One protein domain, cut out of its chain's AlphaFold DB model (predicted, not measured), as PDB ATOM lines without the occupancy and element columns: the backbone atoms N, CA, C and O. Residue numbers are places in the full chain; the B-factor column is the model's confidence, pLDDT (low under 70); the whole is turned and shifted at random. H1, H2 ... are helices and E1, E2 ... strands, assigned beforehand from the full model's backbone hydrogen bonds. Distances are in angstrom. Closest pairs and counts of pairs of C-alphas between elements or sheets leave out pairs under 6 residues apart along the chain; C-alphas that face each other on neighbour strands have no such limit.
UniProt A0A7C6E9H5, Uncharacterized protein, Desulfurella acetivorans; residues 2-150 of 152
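What this domain is: This is residues 2 to 150 of the 152 residues of an uncharacterized protein of Desulfurella acetivorans (UniProt A0A7C6E9H5). With little regular structure, parallel strands E1 and E4 and hairpin E2 E3 have helices H7 and H5 between them; residues 25 to 53 make a wide loop. The 149 printed residues, 59 in named elements, run H1 H2 H3 E1 H4 H5 E2 E3 H6 E4 H7, class mixed. The whole is loose, radius of gyration of the C-alphas 18.3 A, spanning 52 by 42 by 35 A.

How they stand to each other: E1, residues 68-71, and E4, 137-140, are parallel; N 70 and O 138 are 2.9 A apart. H7, 146-149, touches H5, 103-106, closest at C-alphas 103 and 146, 6.6 A. In hairpin E2, 107-110, and E3, 113-116, N 108 and O 115 are 2.8 A apart. In H1, 2-6, H2, 18-24, H3, 54-62, and H6, 119-128, every O i to N i+4 pair is within hydrogen-bond range.

Where its parts are: C-alpha 2 of H1 is at (46.788, 91.539, 34.784), C-alpha 149 of H7 at (42.877, 86.333, 41.405); H4 is 75-78.

The domain as a whole: The printed part has no cut; the link H2 to H3 is long; residues 85-88 and 150 have pLDDT under 70.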
ATOM      1  N   ALA A   2      46.796  92.137  36.130       85.69
ATOM      2  CA  ALA A   2      46.788  91.539  34.784       85.69
ATOM      3  C   ALA A   2      47.143  92.522  33.656       85.69
ATOM      4  O   ALA A   2      47.916  92.179  32.778       85.69
ATOM      5  N   VAL A   3      46.667  93.771  33.715       89.56
ATOM      6  CA  VAL A   3      47.005  94.801  32.715       89.56
ATOM      7  C   VAL A   3      48.496  95.166  32.712       89.56
ATOM      8  O   VAL A   3      49.071  95.331  31.643       89.56
ATOM      9  N   LEU A   4      49.141  95.259  33.882       89.75
ATOM     10  CA  LEU A   4      50.582  95.537  33.971       89.75
ATOM     11  C   LEU A   4      51.391  94.359  33.421       89.75
ATOM     12  O   LEU A   4      52.320  94.561  32.645       89.75
ATOM     13  N   TYR A   5      50.991  93.135  33.767       88.44
ATOM     14  CA  TYR A   5      51.623  91.925  33.245       88.44
ATOM     15  C   TYR A   5      51.413  91.775  31.728       88.44
ATOM     16  O   TYR A   5      52.352  91.494  30.987       88.44
ATOM     17  N   TYR A   6      50.204  92.067  31.238       89.81
ATOM     18  CA  TYR A   6      49.892  92.167  29.812       89.81
ATOM     19  C   TYR A   6      50.779  93.195  29.114       89.81
ATOM     20  O   TYR A   6      51.305  92.893  28.051       89.81
ATOM     21  N   ALA A   7      51.002  94.360  29.724       90.50
ATOM     22  CA  ALA A   7      51.881  95.414  29.220       90.50
ATOM     23  C   ALA A   7      53.387  95.074  29.310       90.50
ATOM     24  O   ALA A   7      54.226  95.909  28.969       90.50
ATOM     25  N   GLY A   8      53.746  93.869  29.765       87.25
ATOM     26  CA  GLY A   8      55.127  93.392  29.820       87.25
ATOM     27  C   GLY A   8      55.900  93.818  31.068       87.25
ATOM     28  O   GLY A   8      57.127  93.762  31.066       87.25
ATOM     29  N   VAL A   9      55.219  94.253  32.133       88.81
ATOM     30  CA  VAL A   9      55.867  94.449  33.437       88.81
ATOM     31  C   VAL A   9      56.143  93.077  34.051       88.81
ATOM     32  O   VAL A   9      55.212  92.330  34.338       88.81
ATOM     33  N   GLU A  10      57.418  92.751  34.255       82.94
ATOM     34  CA  GLU A  10      57.845  91.426  34.732       82.94
ATOM     35  C   GLU A  10      57.587  91.227  36.231       82.94
ATOM     36  O   GLU A  10      57.123  90.174  36.657       82.94
ATOM     37  N   ASN A  11      57.850  92.260  37.035       87.88
ATOM     38  CA  ASN A  11      57.813  92.177  38.494       87.88
ATOM     39  C   ASN A  11      56.551  92.851  39.035       87.88
ATOM     40  O   ASN A  11      56.575  94.019  39.430       87.88
ATOM     41  N   VAL A  12      55.440  92.118  39.025       88.25
ATOM     42  CA  VAL A  12      54.163  92.581  39.580       88.25
ATOM     43  C   VAL A  12      53.726  91.635  40.691       88.25
ATOM     44  O   VAL A  12      53.684  90.426  40.496       88.25
ATOM     45  N   TYR A  13      53.383  92.194  41.850       89.88
ATOM     46  CA  TYR A  13      53.037  91.421  43.041       89.88
ATOM     47  C   TYR A  13      51.719  91.896  43.646       89.88
ATOM     48  O   TYR A  13      51.360  93.073  43.548       89.88
ATOM     49  N   TYR A  14      51.029  90.976  44.317       88.25
ATOM     50  CA  TYR A  14      49.920  91.296  45.203       88.25
ATOM     51  C   TYR A  14      50.408  91.431  46.641       88.25
ATOM     52  O   TYR A  14      51.140  90.580  47.145       88.25
ATOM     53  N   LEU A  15      49.931  92.469  47.329       93.06
ATOM     54  CA  LEU A  15      50.005  92.524  48.783       93.06
ATOM     55  C   LEU A  15      48.954  91.564  49.352       93.06
ATOM     56  O   LEU A  15      47.769  91.898  49.406       93.06
ATOM     57  N   ASN A  16      49.376  90.357  49.726       92.56
ATOM     58  CA  ASN A  16      48.480  89.365  50.311       92.56
ATOM     59  C   ASN A  16      47.903  89.898  51.633       92.56
ATOM     60  O   ASN A  16      48.671  90.313  52.494       92.56
ATOM     61  N   GLY A  17      46.575  89.907  51.785       92.88
ATOM     62  CA  GLY A  17      45.890  90.539  52.923       92.88
ATOM     63  C   GLY A  17      45.543  92.019  52.737       92.88
ATOM     64  O   GLY A  17      44.804  92.579  53.545       92.88
ATOM     65  N   GLY A  18      46.033  92.650  51.665       93.88
ATOM     66  CA  GLY A  18      45.727  94.037  51.333       93.88
ATOM     67  C   GLY A  18      46.131  95.040  52.417       93.88
ATOM     68  O   GLY A  18      47.004  94.789  53.249       93.88
ATOM     69  N   PHE A  19      45.494  96.210  52.373       94.69
ATOM     70  CA  PHE A  19      45.745  97.287  53.329       94.69
ATOM     71  C   PHE A  19      45.265  96.937  54.744       94.69
ATOM     72  O   PHE A  19      45.922  97.305  55.713       94.69
ATOM     73  N   ASP A  20      44.182  96.168  54.868       94.75
ATOM     74  CA  ASP A  20      43.638  95.772  56.169       94.75
ATOM     75  C   ASP A  20      44.654  94.951  56.973       94.75
ATOM     76  O   ASP A  20      44.914  95.267  58.132       94.75
ATOM     77  N   LYS A  21      45.318  93.967  56.340       95.56
ATOM     78  CA  LYS A  21      46.416  93.222  56.978       95.56
ATOM     79  C   LYS A  21      47.594  94.126  57.340       95.56
ATOM     80  O   LYS A  21      48.161  93.981  58.415       95.56
ATOM     81  N   TRP A  22      47.960  95.064  56.464       96.06
ATOM     82  CA  TRP A  22      49.068  95.995  56.711       96.06
ATOM     83  C   TRP A  22      48.845  96.834  57.977       96.06
ATOM     84  O   TRP A  22      49.756  97.009  58.789       96.06
ATOM     85  N   VAL A  23      47.619  97.332  58.159       94.81
ATOM     86  CA  VAL A  23      47.214  98.095  59.346       94.81
ATOM     87  C   VAL A  23      47.135  97.200  60.583       94.81
ATOM     88  O   VAL A  23      47.608  97.604  61.645       94.81
ATOM     89  N   ASP A  24      46.586  95.990  60.456       94.31
ATOM     90  CA  ASP A  24      46.485  95.018  61.555       94.31
ATOM     91  C   ASP A  24      47.873  94.604  62.089       94.31
ATOM     92  O   ASP A  24      48.103  94.573  63.300       94.31
ATOM     93  N   GLU A  25      48.852  94.445  61.191       94.81
ATOM     94  CA  GLU A  25      50.266  94.201  61.512       94.81
ATOM     95  C   GLU A  25      51.005  95.446  62.044       94.81
ATOM     96  O   GLU A  25      52.199  95.379  62.347       94.81
ATOM     97  N   LYS A  26      50.308  96.580  62.207       96.12
ATOM     98  CA  LYS A  26      50.840  97.850  62.732       96.12
ATOM     99  C   LYS A  26      52.033  98.378  61.931       96.12
ATOM    100  O   LYS A  26      52.950  98.983  62.491       96.12
ATOM    101  N   LEU A  27      52.021  98.150  60.619       96.50
ATOM    102  CA  LEU A  27      53.062  98.642  59.726       96.50
ATOM    103  C   LEU A  27      52.891 100.149  59.453       96.50
ATOM    104  O   LEU A  27      51.781 100.680  59.559       96.50
ATOM    105  N   PRO A  28      53.972 100.870  59.097       97.06
ATOM    106  CA  PRO A  28      53.904 102.311  58.869       97.06
ATOM    107  C   PRO A  28      52.917 102.690  57.760       97.06
ATOM    108  O   PRO A  28      52.907 102.077  56.692       97.06
ATOM    109  N   VAL A  29      52.131 103.742  57.992       96.06
ATOM    110  CA  VAL A  29      51.218 104.336  57.004       96.06
ATOM    111  C   VAL A  29      51.526 105.819  56.832       96.06
ATOM    112  O   VAL A  29      51.909 106.497  57.788       96.06
ATOM    113  N   GLN A  30      51.359 106.331  55.616       93.31
ATOM    114  CA  GLN A  30      51.507 107.750  55.305       93.31
ATOM    115  C   GLN A  30      50.146 108.325  54.907       93.31
ATOM    116  O   GLN A  30      49.503 107.807  54.000       93.31
ATOM    117  N   ASN A  31      49.747 109.426  55.552       92.31
ATOM    118  CA  ASN A  31      48.472 110.116  55.299       92.31
ATOM    119  C   ASN A  31      48.646 111.487  54.620       92.31
ATOM    120  O   ASN A  31      47.676 112.220  54.455       92.31
ATOM    121  N   SER A  32      49.878 111.862  54.273       93.94
ATOM    122  CA  SER A  32      50.185 113.089  53.535       93.94
ATOM    123  C   SER A  32      50.307 112.812  52.042       93.94
ATOM    124  O   SER A  32      50.769 111.735  51.652       93.94
ATOM    125  N   ASP A  33      50.001 113.819  51.227       91.69
ATOM    126  CA  ASP A  33      50.196 113.764  49.779       91.69
ATOM    127  C   ASP A  33      51.613 113.304  49.416       91.69
ATOM    128  O   ASP A  33      52.609 113.699  50.033       91.69
ATOM    129  N   PHE A  34      51.702 112.457  48.393       89.06
ATOM    130  CA  PHE A  34      52.965 111.978  47.851       89.06
ATOM    131  C   PHE A  34      53.016 112.238  46.349       89.06
ATOM    132  O   PHE A  34      52.223 111.698  45.578       89.06
ATOM    133  N   ALA A  35      53.975 113.059  45.923       90.75
ATOM    134  CA  ALA A  35      54.222 113.308  44.513       90.75
ATOM    135  C   ALA A  35      55.188 112.254  43.956       90.75
ATOM    136  O   ALA A  35      56.388 112.266  44.244       90.75
ATOM    137  N   LEU A  36      54.669 111.351  43.123       91.25
ATOM    138  CA  LEU A  36      55.496 110.424  42.357       91.25
ATOM    139  C   LEU A  36      56.308 111.193  41.311       91.25
ATOM    140  O   LEU A  36      55.765 111.968  40.520       91.25
ATOM    141  N   LYS A  37      57.622 110.955  41.276       93.38
ATOM    142  CA  LYS A  37      58.465 111.459  40.190       93.38
ATOM    143  C   LYS A  37      58.087 110.746  38.896       93.38
ATOM    144  O   LYS A  37      57.907 109.530  38.891       93.38
ATOM    145  N   SER A  38      58.006 111.502  37.804       92.94
ATOM    146  CA  SER A  38      57.822 110.919  36.476       92.94
ATOM    147  C   SER A  38      58.969 109.952  36.171       92.94
ATOM    148  O   SER A  38      60.136 110.251  36.432       92.94
ATOM    149  N   SER A  39      58.622 108.789  35.631       89.81
ATOM    150  CA  SER A  39      59.564 107.797  35.129       89.81
ATOM    151  C   SER A  39      59.271 107.512  33.659       89.81
ATOM    152  O   SER A  39      58.169 107.756  33.162       89.81
ATOM    153  N   HIS A  40      60.274 107.005  32.945       90.25
ATOM    154  CA  HIS A  40      60.096 106.549  31.576       90.25
ATOM    155  C   HIS A  40      59.771 105.057  31.578       90.25
ATOM    156  O   HIS A  40      60.577 104.242  32.025       90.25
ATOM    157  N   PHE A  41      58.591 104.707  31.073       86.62
ATOM    158  CA  PHE A  41      58.145 103.329  30.925       86.62
ATOM    159  C   PHE A  41      57.756 103.074  29.469       86.62
ATOM    160  O   PHE A  41      57.001 103.848  28.882       86.62
ATOM    161  N   VAL A  42      58.281 101.993  28.890       88.38
ATOM    162  CA  VAL A  42      58.029 101.610  27.495       88.38
ATOM    163  C   VAL A  42      57.492 100.193  27.448       88.38
ATOM    164  O   VAL A  42      58.163  99.247  27.858       88.38
ATOM    165  N   ILE A  43      56.304 100.051  26.867       88.19
ATOM    166  CA  ILE A  43      55.700  98.759  26.552       88.19
ATOM    167  C   ILE A  43      56.350  98.243  25.267       88.19
ATOM    168  O   ILE A  43      56.082  98.752  24.182       88.19
ATOM    169  N   LYS A  44      57.241  97.254  25.386       83.81
ATOM    170  CA  LYS A  44      57.943  96.678  24.224       83.81
ATOM    171  C   LYS A  44      57.091  95.667  23.461       83.81
ATOM    172  O   LYS A  44      57.138  95.619  22.236       83.81
ATOM    173  N   ARG A  45      56.349  94.827  24.185       82.31
ATOM    174  CA  ARG A  45      55.470  93.795  23.631       82.31
ATOM    175  C   ARG A  45      54.416  93.432  24.664       82.31
ATOM    176  O   ARG A  45      54.751  93.249  25.830       82.31
ATOM    177  N   ASN A  46      53.180  93.253  24.207       86.50
ATOM    178  CA  ASN A  46      52.121  92.742  25.062       86.50
ATOM    179  C   ASN A  46      52.186  91.213  25.166       86.50
ATOM    180  O   ASN A  46      52.434  90.541  24.161       86.50
ATOM    181  N   ASN A  47      51.931  90.661  26.351       86.38
ATOM    182  CA  ASN A  47      51.784  89.219  26.535       86.38
ATOM    183  C   ASN A  47      50.396  88.773  26.026       86.38
ATOM    184  O   ASN A  47      49.390  89.078  26.671       86.38
ATOM    185  N   PRO A  48      50.303  88.050  24.891       85.62
ATOM    186  CA  PRO A  48      49.017  87.717  24.283       85.62
ATOM    187  C   PRO A  48      48.241  86.641  25.056       85.62
ATOM    188  O   PRO A  48      47.088  86.392  24.731       85.62
ATOM    189  N   PHE A  49      48.847  86.006  26.063       85.88
ATOM    190  CA  PHE A  49      48.235  84.912  26.820       85.88
ATOM    191  C   PHE A  49      47.493  85.375  28.082       85.88
ATOM    192  O   PHE A  49      46.994  84.546  28.833       85.88
ATOM    193  N   VAL A  50      47.428  86.688  28.334       89.25
ATOM    194  CA  VAL A  50      46.779  87.252  29.535       89.25
ATOM    195  C   VAL A  50      45.297  87.539  29.310       89.25
ATOM    196  O   VAL A  50      44.491  87.393  30.224       89.25
ATOM    197  N   PHE A  51      44.932  87.957  28.098       91.94
ATOM    198  CA  PHE A  51      43.561  88.292  27.732       91.94
ATOM    199  C   PHE A  51      43.171  87.564  26.457       91.94
ATOM    200  O   PHE A  51      43.958  87.474  25.516       91.94
ATOM    201  N   VAL A  52      41.927  87.104  26.416       92.94
ATOM    202  CA  VAL A  52      41.314  86.501  25.234       92.94
ATOM    203  C   VAL A  52      40.151  87.367  24.772       92.94
ATOM    204  O   VAL A  52      39.499  88.030  25.580       92.94
ATOM    205  N   ASN A  53      39.903  87.379  23.468       93.88
ATOM    206  CA  ASN A  53      38.752  88.060  22.891       93.88
ATOM    207  C   ASN A  53      37.566  87.096  22.728       93.88
ATOM    208  O   ASN A  53      37.677  85.884  22.927       93.88
ATOM    209  N   GLU A  54      36.422  87.653  22.339       93.38
ATOM    210  CA  GLU A  54      35.195  86.891  22.115       93.38
ATOM    211  C   GLU A  54      35.365  85.795  21.052       93.38
ATOM    212  O   GLU A  54      34.884  84.681  21.249       93.38
ATOM    213  N   ASP A  55      36.086  86.072  19.961       95.75
ATOM    214  CA  ASP A  55      36.317  85.098  18.888       95.75
ATOM    215  C   ASP A  55      37.031  83.844  19.402       95.75
ATOM    216  O   ASP A  55      36.625  82.721  19.093       95.75
ATOM    217  N   PHE A  56      38.057  84.018  20.242       94.81
ATOM    218  CA  PHE A  56      38.764  82.900  20.857       94.81
ATOM    219  C   PHE A  56      37.870  82.124  21.826       94.81
ATOM    220  O   PHE A  56      37.883  80.896  21.816       94.81
ATOM    221  N   VAL A  57      37.041  82.816  22.618       94.81
ATOM    222  CA  VAL A  57      36.062  82.163  23.504       94.81
ATOM    223  C   VAL A  57      35.062  81.342  22.687       94.81
ATOM    224  O   VAL A  57      34.810  80.184  23.015       94.81
ATOM    225  N   ARG A  58      34.527  81.890  21.589       94.75
ATOM    226  CA  ARG A  58      33.610  81.179  20.683       94.75
ATOM    227  C   ARG A  58      34.267  79.958  20.053       94.75
ATOM    228  O   ARG A  58      33.639  78.904  19.971       94.75
ATOM    229  N   TRP A  59      35.519  80.083  19.619       95.50
ATOM    230  CA  TRP A  59      36.294  78.950  19.127       95.50
ATOM    231  C   TRP A  59      36.467  77.883  20.217       95.50
ATOM    232  O   TRP A  59      36.166  76.716  19.969       95.50
ATOM    233  N   ALA A  60      36.866  78.272  21.429       94.69
ATOM    234  CA  ALA A  60      37.114  77.360  22.542       94.69
ATOM    235  C   ALA A  60      35.845  76.615  22.992       94.69
ATOM    236  O   ALA A  60      35.903  75.416  23.246       94.69
ATOM    237  N   VAL A  61      34.678  77.274  22.992       94.38
ATOM    238  CA  VAL A  61      33.377  76.629  23.267       94.38
ATOM    239  C   VAL A  61      33.064  75.501  22.273       94.38
ATOM    240  O   VAL A  61      32.442  74.512  22.649       94.38
ATOM    241  N   ASN A  62      33.497  75.631  21.016       93.12
ATOM    242  CA  ASN A  62      33.266  74.626  19.973       93.12
ATOM    243  C   ASN A  62      34.372  73.558  19.894       93.12
ATOM    244  O   ASN A  62      34.205  72.564  19.191       93.12
ATOM    245  N   ASN A  63      35.490  73.747  20.597       90.00
ATOM    246  CA  ASN A  63      36.631  72.829  20.633       90.00
ATOM    247  C   ASN A  63      36.748  72.208  22.028       90.00
ATOM    248  O   ASN A  63      37.745  72.375  22.737       90.00
ATOM    249  N   GLU A  64      35.680  71.508  22.417       74.56
ATOM    250  CA  GLU A  64      35.545  70.869  23.724       74.56
ATOM    251  C   GLU A  64      36.792  70.020  24.049       74.56
ATOM    252  O   GLU A  64      37.311  69.296  23.198       74.56
ATOM    253  N   ASN A  65      37.270  70.113  25.297       79.25
ATOM    254  CA  ASN A  65      38.481  69.476  25.849       79.25
ATOM    255  C   ASN A  65      39.839  70.139  25.546       79.25
ATOM    256  O   ASN A  65      40.840  69.680  26.096       79.25
ATOM    257  N   GLN A  66      39.913  71.209  24.744       88.19
ATOM    258  CA  GLN A  66      41.184  71.935  24.547       88.19
ATOM    259  C   GLN A  66      41.426  73.035  25.585       88.19
ATOM    260  O   GLN A  66      42.569  73.297  25.956       88.19
ATOM    261  N   VAL A  67      40.353  73.682  26.044       93.50
ATOM    262  CA  VAL A  67      40.407  74.797  26.992       93.50
ATOM    263  C   VAL A  67      39.335  74.606  28.053       93.50
ATOM    264  O   VAL A  67      38.197  74.252  27.748       93.50
ATOM    265  N   GLN A  68      39.710  74.839  29.303       94.62
ATOM    266  CA  GLN A  68      38.805  74.776  30.443       94.62
ATOM    267  C   GLN A  68      38.249  76.167  30.735       94.62
ATOM    268  O   GLN A  68      38.986  77.147  30.681       94.62
ATOM    269  N   PHE A  69      36.968  76.262  31.073       95.25
ATOM    270  CA  PHE A  69      36.358  77.529  31.465       95.25
ATOM    271  C   PHE A  69      36.117  77.548  32.972       95.25
ATOM    272  O   PHE A  69      35.515  76.620  33.509       95.25
ATOM    273  N   VAL A  70      36.558  78.612  33.637       95.62
ATOM    274  CA  VAL A  70      36.352  78.837  35.072       95.62
ATOM    275  C   VAL A  70      35.471  80.069  35.249       95.62
ATOM    276  O   VAL A  70      35.878  81.183  34.922       95.62
ATOM    277  N   ASP A  71      34.258  79.870  35.751       95.25
ATOM    278  CA  ASP A  71      33.347  80.954  36.100       95.25
ATOM    279  C   ASP A  71      33.581  81.348  37.559       95.25
ATOM    280  O   ASP A  71      33.377  80.543  38.466       95.25
ATOM    281  N   ALA A  72      34.047  82.577  37.782       94.88
ATOM    282  CA  ALA A  72      34.412  83.074  39.107       94.88
ATOM    283  C   ALA A  72      33.271  83.820  39.827       94.88
ATOM    284  O   ALA A  72      33.496  84.429  40.880       94.88
ATOM    285  N   ARG A  73      32.068  83.836  39.240       93.75
ATOM    286  CA  ARG A  73      30.876  84.510  39.781       93.75
ATOM    287  C   ARG A  73      30.238  83.712  40.919       93.75
ATOM    288  O   ARG A  73      30.698  82.634  41.271       93.75
ATOM    289  N   MET A  74      29.190  84.257  41.536       92.56
ATOM    290  CA  MET A  74      28.437  83.514  42.544       92.56
ATOM    291  C   MET A  74      27.651  82.365  41.895       92.56
ATOM    292  O   MET A  74      27.104  82.516  40.802       92.56
ATOM    293  N   TYR A  75      27.457  81.265  42.627       93.94
ATOM    294  CA  TYR A  75      26.724  80.090  42.133       93.94
ATOM    295  C   TYR A  75      25.320  80.407  41.581       93.94
ATOM    296  O   TYR A  75      24.870  79.823  40.591       93.94
ATOM    297  N   LYS A  76      24.603  81.365  42.187       92.88
ATOM    298  CA  LYS A  76      23.278  81.798  41.700       92.88
ATOM    299  C   LYS A  76      23.341  82.465  40.320       92.88
ATOM    300  O   LYS A  76      22.386  82.373  39.555       92.88
ATOM    301  N   GLU A  77      24.450  83.120  39.997       92.38
ATOM    302  CA  GLU A  77      24.687  83.759  38.698       92.38
ATOM    303  C   GLU A  77      25.120  82.718  37.665       92.38
ATOM    304  O   GLU A  77      24.589  82.687  36.555       92.38
ATOM    305  N   TYR A  78      26.012  81.805  38.063       94.31
ATOM    306  CA  TYR A  78      26.415  80.650  37.260       94.31
ATOM    307  C   TYR A  78      25.198  79.810  36.839       94.31
ATOM    308  O   TYR A  78      25.017  79.507  35.660       94.31
ATOM    309  N   THR A  79      24.305  79.484  37.777       94.69
ATOM    310  CA  THR A  79      23.067  78.727  37.498       94.69
ATOM    311  C   THR A  79      21.992  79.540  36.770       94.69
ATOM    312  O   THR A  79      21.008  78.965  36.309       94.69
ATOM    313  N   GLY A  80      22.168  80.857  36.639       92.12
ATOM    314  CA  GLY A  80      21.203  81.743  35.994       92.12
ATOM    315  C   GLY A  80      19.934  81.995  36.810       92.12
ATOM    316  O   GLY A  80      18.904  82.327  36.235       92.12
ATOM    317  N   GLN A  81      19.987  81.828  38.132       90.06
ATOM    318  CA  GLN A  81      18.882  82.167  39.035       90.06
ATOM    319  C   GLN A  81      18.762  83.677  39.255       90.06
ATOM    320  O   GLN A  81      17.667  84.177  39.499       90.06
ATOM    321  N   VAL A  82      19.888  84.388  39.197       85.62
ATOM    322  CA  VAL A  82      19.962  85.845  39.326       85.62
ATOM    323  C   VAL A  82      20.945  86.409  38.304       85.62
ATOM    324  O   VAL A  82      21.853  85.710  37.852       85.62
ATOM    325  N   SER A  83      20.780  87.682  37.969       76.94
ATOM    326  CA  SER A  83      21.839  88.515  37.397       76.94
ATOM    327  C   SER A  83      22.118  89.664  38.340       76.94
ATOM    328  O   SER A  83      21.191  90.175  38.968       76.94
ATOM    329  N   ASP A  84      23.356  90.133  38.365       71.12
ATOM    330  CA  ASP A  84      23.628  91.467  38.871       71.12
ATOM    331  C   ASP A  84      22.989  92.506  37.930       71.12
ATOM    332  O   ASP A  84      23.358  92.644  36.757       71.12
ATOM    333  N   GLU A  85      21.988  93.210  38.455       65.62
ATOM    334  CA  GLU A  85      21.199  94.220  37.747       65.62
ATOM    335  C   GLU A  85      22.074  95.366  37.215       65.62
ATOM    336  O   GLU A  85      21.744  95.987  36.204       65.62
ATOM    337  N   ASN A  86      23.235  95.601  37.836       69.31
ATOM    338  CA  ASN A  86      24.152  96.671  37.461       69.31
ATOM    339  C   ASN A  86      24.980  96.352  36.210       69.31
ATOM    340  O   ASN A  86      25.533  97.266  35.599       69.31
ATOM    341  N   PHE A  87      25.086  95.077  35.812       69.56
ATOM    342  CA  PHE A  87      25.943  94.661  34.695       69.56
ATOM    343  C   PHE A  87      25.193  94.419  33.382       69.56
ATOM    344  O   PHE A  87      25.819  94.030  32.398       69.56
ATOM    345  N   GLY A  88      23.878  94.671  33.326       67.62
ATOM    346  CA  GLY A  88      23.121  94.620  32.069       67.62
ATOM    347  C   GLY A  88      23.222  93.265  31.357       67.62
ATOM    348  O   GLY A  88      23.434  93.204  30.145       67.62
ATOM    349  N   VAL A  89      23.130  92.169  32.115       77.25
ATOM    350  CA  VAL A  89      23.345  90.808  31.607       77.25
ATOM    351  C   VAL A  89      22.217  90.409  30.647       77.25
ATOM    352  O   VAL A  89      21.085  90.176  31.058       77.25
ATOM    353  N   ALA A  90      22.536  90.282  29.356       78.75
ATOM    354  CA  ALA A  90      21.552  89.960  28.315       78.75
ATOM    355  C   ALA A  90      20.988  88.528  28.405       78.75
ATOM    356  O   ALA A  90      19.904  88.253  27.889       78.75
ATOM    357  N   LYS A  91      21.729  87.597  29.021       86.12
ATOM    358  CA  LYS A  91      21.332  86.192  29.165       86.12
ATOM    359  C   LYS A  91      21.848  85.602  30.475       86.12
ATOM    360  O   LYS A  91      23.041  85.663  30.752       86.12
ATOM    361  N   LEU A  92      20.946  84.976  31.229       90.88
ATOM    362  CA  LEU A  92      21.270  84.267  32.467       90.88
ATOM    363  C   LEU A  92      21.978  82.929  32.199       90.88
ATOM    364  O   LEU A  92      21.781  82.299  31.154       90.88
ATOM    365  N   GLY A  93      22.772  82.486  33.175       92.50
ATOM    366  CA  GLY A  93      23.546  81.247  33.127       92.50
ATOM    367  C   GLY A  93      25.037  81.497  32.901       92.50
ATOM    368  O   GLY A  93      25.554  82.572  33.206       92.50
ATOM    369  N   HIS A  94      25.729  80.498  32.359       94.31
ATOM    370  CA  HIS A  94      27.181  80.474  32.170       94.31
ATOM    371  C   HIS A  94      27.570  80.014  30.755       94.31
ATOM    372  O   HIS A  94      26.735  79.543  29.974       94.31
ATOM    373  N   ILE A  95      28.853  80.158  30.418       94.56
ATOM    374  CA  ILE A  95      29.424  79.649  29.168       94.56
ATOM    375  C   ILE A  95      29.368  78.117  29.181       94.56
ATOM    376  O   ILE A  95      29.756  77.490  30.162       94.56
ATOM    377  N   LYS A  96      28.906  77.498  28.088       93.75
ATOM    378  CA  LYS A  96      28.796  76.034  27.975       93.75
ATOM    379  C   LYS A  96      30.120  75.358  28.362       93.75
ATOM    380  O   LYS A  96      31.158  75.659  27.784       93.75
ATOM    381  N   GLY A  97      30.057  74.419  29.308       93.31
ATOM    382  CA  GLY A  97      31.216  73.647  29.767       93.31
ATOM    383  C   GLY A  97      32.046  74.314  30.870       93.31
ATOM    384  O   GLY A  97      32.979  73.679  31.361       93.31
ATOM    385  N   ALA A  98      31.708  75.539  31.289       95.44
ATOM    386  CA  ALA A  98      32.365  76.189  32.418       95.44
ATOM    387  C   ALA A  98      32.156  75.435  33.734       95.44
ATOM    388  O   ALA A  98      31.139  74.774  33.936       95.44
ATOM    389  N   LYS A  99      33.150  75.532  34.616       95.75
ATOM    390  CA  LYS A  99      33.100  75.058  35.999       95.75
ATOM    391  C   LYS A  99      32.922  76.255  36.917       95.75
ATOM    392  O   LYS A  99      33.598  77.267  36.735       95.75
ATOM    393  N   ASP A 100      32.019  76.127  37.879       96.31
ATOM    394  CA  ASP A 100      31.816  77.131  38.918       96.31
ATOM    395  C   ASP A 100      32.952  77.041  39.938       96.31
ATOM    396  O   ASP A 100      33.112  76.018  40.602       96.31
ATOM    397  N   VAL A 101      33.763  78.092  40.032       95.94
ATOM    398  CA  VAL A 101      34.780  78.232  41.076       95.94
ATOM    399  C   VAL A 101      34.737  79.670  41.559       95.94
ATOM    400  O   VAL A 101      35.486  80.528  41.086       95.94
ATOM    401  N   PHE A 102      33.835  79.937  42.501       94.75
ATOM    402  CA  PHE A 102      33.610  81.277  43.026       94.75
ATOM    403  C   PHE A 102      34.916  81.916  43.520       94.75
ATOM    404  O   PHE A 102      35.664  81.315  44.292       94.75
ATOM    405  N   VAL A 103      35.181  83.168  43.124       92.25
ATOM    406  CA  VAL A 103      36.433  83.874  43.467       92.25
ATOM    407  C   VAL A 103      36.720  83.899  44.975       92.25
ATOM    408  O   VAL A 103      37.876  83.818  45.388       92.25
ATOM    409  N   GLY A 104      35.679  83.958  45.811       92.62
ATOM    410  CA  GLY A 104      35.833  83.948  47.265       92.62
ATOM    411  C   GLY A 104      36.459  82.661  47.805       92.62
ATOM    412  O   GLY A 104      37.062  82.684  48.874       92.62
ATOM    413  N   GLU A 105      36.385  81.551  47.064       94.19
ATOM    414  CA  GLU A 105      36.991  80.281  47.463       94.19
ATOM    415  C   GLU A 105      38.516  80.258  47.309       94.19
ATOM    416  O   GLU A 105      39.160  79.430  47.949       94.19
ATOM    417  N   TYR A 106      39.115  81.175  46.544       93.50
ATOM    418  CA  TYR A 106      40.575  81.327  46.456       93.50
ATOM    419  C   TYR A 106      41.162  82.014  47.693       93.50
ATOM    420  O   TYR A 106      42.378  82.033  47.889       93.50
ATOM    421  N   MET A 107      40.304  82.586  48.538       93.56
ATOM    422  CA  MET A 107      40.696  83.321  49.730       93.56
ATOM    423  C   MET A 107      40.295  82.557  50.991       93.56
ATOM    424  O   MET A 107      39.357  81.759  51.010       93.56
ATOM    425  N   GLN A 108      41.010  82.817  52.076       94.69
ATOM    426  CA  GLN A 108      40.659  82.373  53.416       94.69
ATOM    427  C   GLN A 108      40.636  83.574  54.355       94.69
ATOM    428  O   GLN A 108      41.442  84.501  54.234       94.69
ATOM    429  N   LYS A 109      39.693  83.557  55.294       94.06
ATOM    430  CA  LYS A 109      39.601  84.584  56.327       94.06
ATOM    431  C   LYS A 109      40.742  84.403  57.329       94.06
ATOM    432  O   LYS A 109      40.990  83.286  57.778       94.06
ATOM    433  N   SER A 110      41.399  85.499  57.679       91.62
ATOM    434  CA  SER A 110      42.415  85.588  58.724       91.62
ATOM    435  C   SER A 110      42.076  86.802  59.578       91.62
ATOM    436  O   SER A 110      42.237  87.936  59.135       91.62
ATOM    437  N   ASP A 111      41.525  86.558  60.766       87.88
ATOM    438  CA  ASP A 111      41.041  87.594  61.683       87.88
ATOM    439  C   ASP A 111      40.083  88.594  61.006       87.88
ATOM    440  O   ASP A 111      38.933  88.255  60.694       87.88
ATOM    441  N   ASN A 112      40.561  89.817  60.764       88.94
ATOM    442  CA  ASN A 112      39.801  90.935  60.207       88.94
ATOM    443  C   ASN A 112      39.986  91.115  58.691       88.94
ATOM    444  O   ASN A 112      39.367  92.004  58.114       88.94
ATOM    445  N   TYR A 113      40.805  90.288  58.039       92.94
ATOM    446  CA  TYR A 113      41.128  90.406  56.616       92.94
ATOM    447  C   TYR A 113      41.040  89.055  55.891       92.94
ATOM    448  O   TYR A 113      40.791  88.002  56.482       92.94
ATOM    449  N   TYR A 114      41.215  89.087  54.571       93.19
ATOM    450  CA  TYR A 114      41.267  87.895  53.726       93.19
ATOM    451  C   TYR A 114      42.630  87.781  53.065       93.19
ATOM    452  O   TYR A 114      43.128  88.742  52.483       93.19
ATOM    453  N   ILE A 115      43.207  86.588  53.117       94.31
ATOM    454  CA  ILE A 115      44.448  86.248  52.421       94.31
ATOM    455  C   ILE A 115      44.167  85.220  51.332       94.31
ATOM    456  O   ILE A 115      43.218  84.442  51.429       94.31
ATOM    457  N   LEU A 116      45.004  85.201  50.301       93.69
ATOM    458  CA  LEU A 116      45.035  84.116  49.331       93.69
ATOM    459  C   LEU A 116      45.380  82.811  50.038       93.69
ATOM    460  O   LEU A 116      46.269  82.774  50.898       93.69
ATOM    461  N   LYS A 117      44.675  81.750  49.657       94.75
ATOM    462  CA  LYS A 117      45.025  80.401  50.075       94.75
ATOM    463  C   LYS A 117      46.417  80.024  49.547       94.75
ATOM    464  O   LYS A 117      46.830  80.515  48.494       94.75
ATOM    465  N   PRO A 118      47.143  79.148  50.258       93.38
ATOM    466  CA  PRO A 118      48.355  78.525  49.742       93.38
ATOM    467  C   PRO A 118      48.127  77.838  48.387       93.38
ATOM    468  O   PRO A 118      47.027  77.361  48.099       93.38
ATOM    469  N   LYS A 119      49.180  77.778  47.566       91.69
ATOM    470  CA  LYS A 119      49.121  77.248  46.195       91.69
ATOM    471  C   LYS A 119      48.530  75.834  46.129       91.69
ATOM    472  O   LYS A 119      47.653  75.590  45.313       91.69
ATOM    473  N   ASP A 120      48.957  74.943  47.014       94.69
ATOM    474  CA  ASP A 120      48.474  73.561  47.114       94.69
ATOM    475  C   ASP A 120      46.964  73.482  47.388       94.69
ATOM    476  O   ASP A 120      46.263  72.636  46.835       94.69
ATOM    477  N   GLN A 121      46.426  74.402  48.193       95.25
ATOM    478  CA  GLN A 121      44.987  74.468  48.450       95.25
ATOM    479  C   GLN A 121      44.203  75.020  47.256       95.25
ATOM    480  O   GLN A 121      43.058  74.617  47.049       95.25
ATOM    481  N   ILE A 122      44.790  75.944  46.491       94.44
ATOM    482  CA  ILE A 122      44.190  76.450  45.251       94.44
ATOM    483  C   ILE A 122      44.194  75.351  44.184       94.44
ATOM    484  O   ILE A 122      43.166  75.116  43.559       94.44
ATOM    485  N   GLU A 123      45.301  74.627  44.020       93.81
ATOM    486  CA  GLU A 123      45.387  73.478  43.111       93.81
ATOM    487  C   GLU A 123      44.340  72.416  43.479       93.81
ATOM    488  O   GLU A 123      43.546  72.018  42.628       93.81
ATOM    489  N   ALA A 124      44.222  72.064  44.762       95.19
ATOM    490  CA  ALA A 124      43.195  71.135  45.232       95.19
ATOM    491  C   ALA A 124      41.759  71.655  45.011       95.19
ATOM    492  O   ALA A 124      40.854  70.874  44.706       95.19
ATOM    493  N   LEU A 125      41.522  72.965  45.160       95.44
ATOM    494  CA  LEU A 125      40.231  73.594  44.864       95.44
ATOM    495  C   LEU A 125      39.873  73.455  43.378       95.44
ATOM    496  O   LEU A 125      38.729  73.124  43.055       95.44
ATOM    497  N   LEU A 126      40.831  73.704  42.487       94.81
ATOM    498  CA  LEU A 126      40.648  73.568  41.043       94.81
ATOM    499  C   LEU A 126      40.362  72.111  40.667       94.81
ATOM    500  O   LEU A 126      39.343  71.829  40.033       94.81
ATOM    501  N   GLU A 127      41.187  71.178  41.143       95.31
ATOM    502  CA  GLU A 127      41.042  69.746  40.868       95.31
ATOM    503  C   GLU A 127      39.698  69.199  41.361       95.31
ATOM    504  O   GLU A 127      39.006  68.484  40.630       95.31
ATOM    505  N   LYS A 128      39.266  69.597  42.566       96.06
ATOM    506  CA  LYS A 128      37.953  69.236  43.128       96.06
ATOM    507  C   LYS A 128      36.793  69.679  42.231       96.06
ATOM    508  O   LYS A 128      35.779  68.987  42.165       96.06
ATOM    509  N   ASN A 129      36.936  70.810  41.542       95.12
ATOM    510  CA  ASN A 129      35.941  71.331  40.603       95.12
ATOM    511  C   ASN A 129      36.139  70.818  39.164       95.12
ATOM    512  O   ASN A 129      35.450  71.251  38.236       95.12
ATOM    513  N   GLY A 130      37.042  69.852  38.967       94.31
ATOM    514  CA  GLY A 130      37.314  69.236  37.673       94.31
ATOM    515  C   GLY A 130      38.110  70.132  36.726       94.31
ATOM    516  O   GLY A 130      37.957  69.994  35.511       94.31
ATOM    517  N   ILE A 131      38.913  71.048  37.271       94.75
ATOM    518  CA  ILE A 131      39.872  71.873  36.537       94.75
ATOM    519  C   ILE A 131      41.275  71.316  36.773       94.75
ATOM    520  O   ILE A 131      41.743  71.231  37.901       94.75
ATOM    521  N   ASP A 132      41.953  70.960  35.691       93.19
ATOM    522  CA  ASP A 132      43.356  70.564  35.697       93.19
ATOM    523  C   ASP A 132      44.239  71.821  35.586       93.19
ATOM    524  O   ASP A 132      44.219  72.470  34.533       93.19
ATOM    525  N   PRO A 133      45.014  72.189  36.622       89.19
ATOM    526  CA  PRO A 133      45.838  73.399  36.606       89.19
ATOM    527  C   PRO A 133      46.960  73.357  35.556       89.19
ATOM    528  O   PRO A 133      47.518  74.397  35.213       89.19
ATOM    529  N   ASN A 134      47.272  72.181  35.001       90.12
ATOM    530  CA  ASN A 134      48.306  72.010  33.979       90.12
ATOM    531  C   ASN A 134      47.770  72.136  32.547       90.12
ATOM    532  O   ASN A 134      48.541  72.054  31.588       90.12
ATOM    533  N   LYS A 135      46.455  72.314  32.375       91.50
ATOM    534  CA  LYS A 135      45.819  72.495  31.065       91.50
ATOM    535  C   LYS A 135      45.430  73.952  30.830       91.50
ATOM    536  O   LYS A 135      45.127  74.667  31.785       91.50
ATOM    537  N   PRO A 136      45.362  74.395  29.559       92.19
ATOM    538  CA  PRO A 136      44.889  75.732  29.231       92.19
ATOM    539  C   PRO A 136      43.529  76.025  29.868       92.19
ATOM    540  O   PRO A 136      42.593  75.222  29.772       92.19
ATOM    541  N   MET A 137      43.412  77.193  30.495       92.56
ATOM    542  CA  MET A 137      42.168  77.654  31.096       92.56
ATOM    543  C   MET A 137      41.883  79.113  30.750       92.56
ATOM    544  O   MET A 137      42.794  79.930  30.625       92.56
ATOM    545  N   ILE A 138      40.600  79.427  30.616       94.06
ATOM    546  CA  ILE A 138      40.064  80.781  30.560       94.06
ATOM    547  C   ILE A 138      39.200  80.947  31.796       94.06
ATOM    548  O   ILE A 138      38.175  80.281  31.946       94.06
ATOM    549  N   SER A 139      39.589  81.862  32.666       94.25
ATOM    550  CA  SER A 139      38.747  82.290  33.766       94.25
ATOM    551  C   SER A 139      37.965  83.542  33.354       94.25
ATOM    552  O   SER A 139      38.457  84.374  32.586       94.25
ATOM    553  N   TYR A 140      36.737  83.707  33.853       94.00
ATOM    554  CA  TYR A 140      35.949  84.921  33.628       94.00
ATOM    555  C   TYR A 140      35.030  85.269  34.807       94.00
ATOM    556  O   TYR A 140      34.755  84.461  35.689       94.00
ATOM    557  N   CYS A 141      34.549  86.513  34.812       90.69
ATOM    558  CA  CYS A 141      33.421  86.967  35.628       90.69
ATOM    559  C   CYS A 141      32.551  87.918  34.781       90.69
ATOM    560  O   CYS A 141      32.490  87.734  33.570       90.69
ATOM    561  N   HIS A 142      31.903  88.940  35.352       87.62
ATOM    562  CA  HIS A 142      31.133  89.914  34.554       87.62
ATOM    563  C   HIS A 142      32.019  90.796  33.668       87.62
ATOM    564  O   HIS A 142      31.797  90.897  32.468       87.62
ATOM    565  N   ILE A 143      33.031  91.427  34.270       86.88
ATOM    566  CA  ILE A 143      33.862  92.457  33.617       86.88
ATOM    567  C   ILE A 143      35.370  92.180  33.737       86.88
ATOM    568  O   ILE A 143      36.192  93.060  33.505       86.88
ATOM    569  N   GLY A 144      35.751  90.976  34.170       83.94
ATOM    570  CA  GLY A 144      37.156  90.580  34.334       83.94
ATOM    571  C   GLY A 144      37.872  91.181  35.551       83.94
ATOM    572  O   GLY A 144      39.087  91.052  35.662       83.94
ATOM    573  N   TYR A 145      37.156  91.819  36.482       84.50
ATOM    574  CA  TYR A 145      37.766  92.433  37.668       84.50
ATOM    575  C   TYR A 145      38.264  91.388  38.678       84.50
ATOM    576  O   TYR A 145      39.445  91.335  39.014       84.50
ATOM    577  N   TRP A 146      37.363  90.512  39.126       82.25
ATOM    578  CA  TRP A 146      37.653  89.509  40.158       82.25
ATOM    579  C   TRP A 146      38.516  88.349  39.668       82.25
ATOM    580  O   TRP A 146      39.255  87.740  40.435       82.25
ATOM    581  N   VAL A 147      38.459  88.074  38.369       81.00
ATOM    582  CA  VAL A 147      39.070  86.885  37.778       81.00
ATOM    583  C   VAL A 147      40.601  86.895  37.806       81.00
ATOM    584  O   VAL A 147      41.242  85.853  37.711       81.00
ATOM    585  N   VAL A 148      41.205  88.072  37.982       77.00
ATOM    586  CA  VAL A 148      42.663  88.231  38.054       77.00
ATOM    587  C   VAL A 148      43.264  87.433  39.219       77.00
ATOM    588  O   VAL A 148      44.426  87.047  39.156       77.00
ATOM    589  N   VAL A 149      42.472  87.155  40.257       72.25
ATOM    590  CA  VAL A 149      42.877  86.333  41.405       72.25
ATOM    591  C   VAL A 149      42.889  84.834  41.071       72.25
ATOM    592  O   VAL A 149      43.629  84.079  41.688       72.25
ATOM    593  N   CYS A 150      42.109  84.400  40.078       68.38
ATOM    594  CA  CYS A 150      41.959  82.991  39.705       68.38
ATOM    595  C   CYS A 150      43.077  82.473  38.784       68.38
ATOM    596  O   CYS A 150      43.171  81.271  38.580       68.38
TER     597      CYS A 150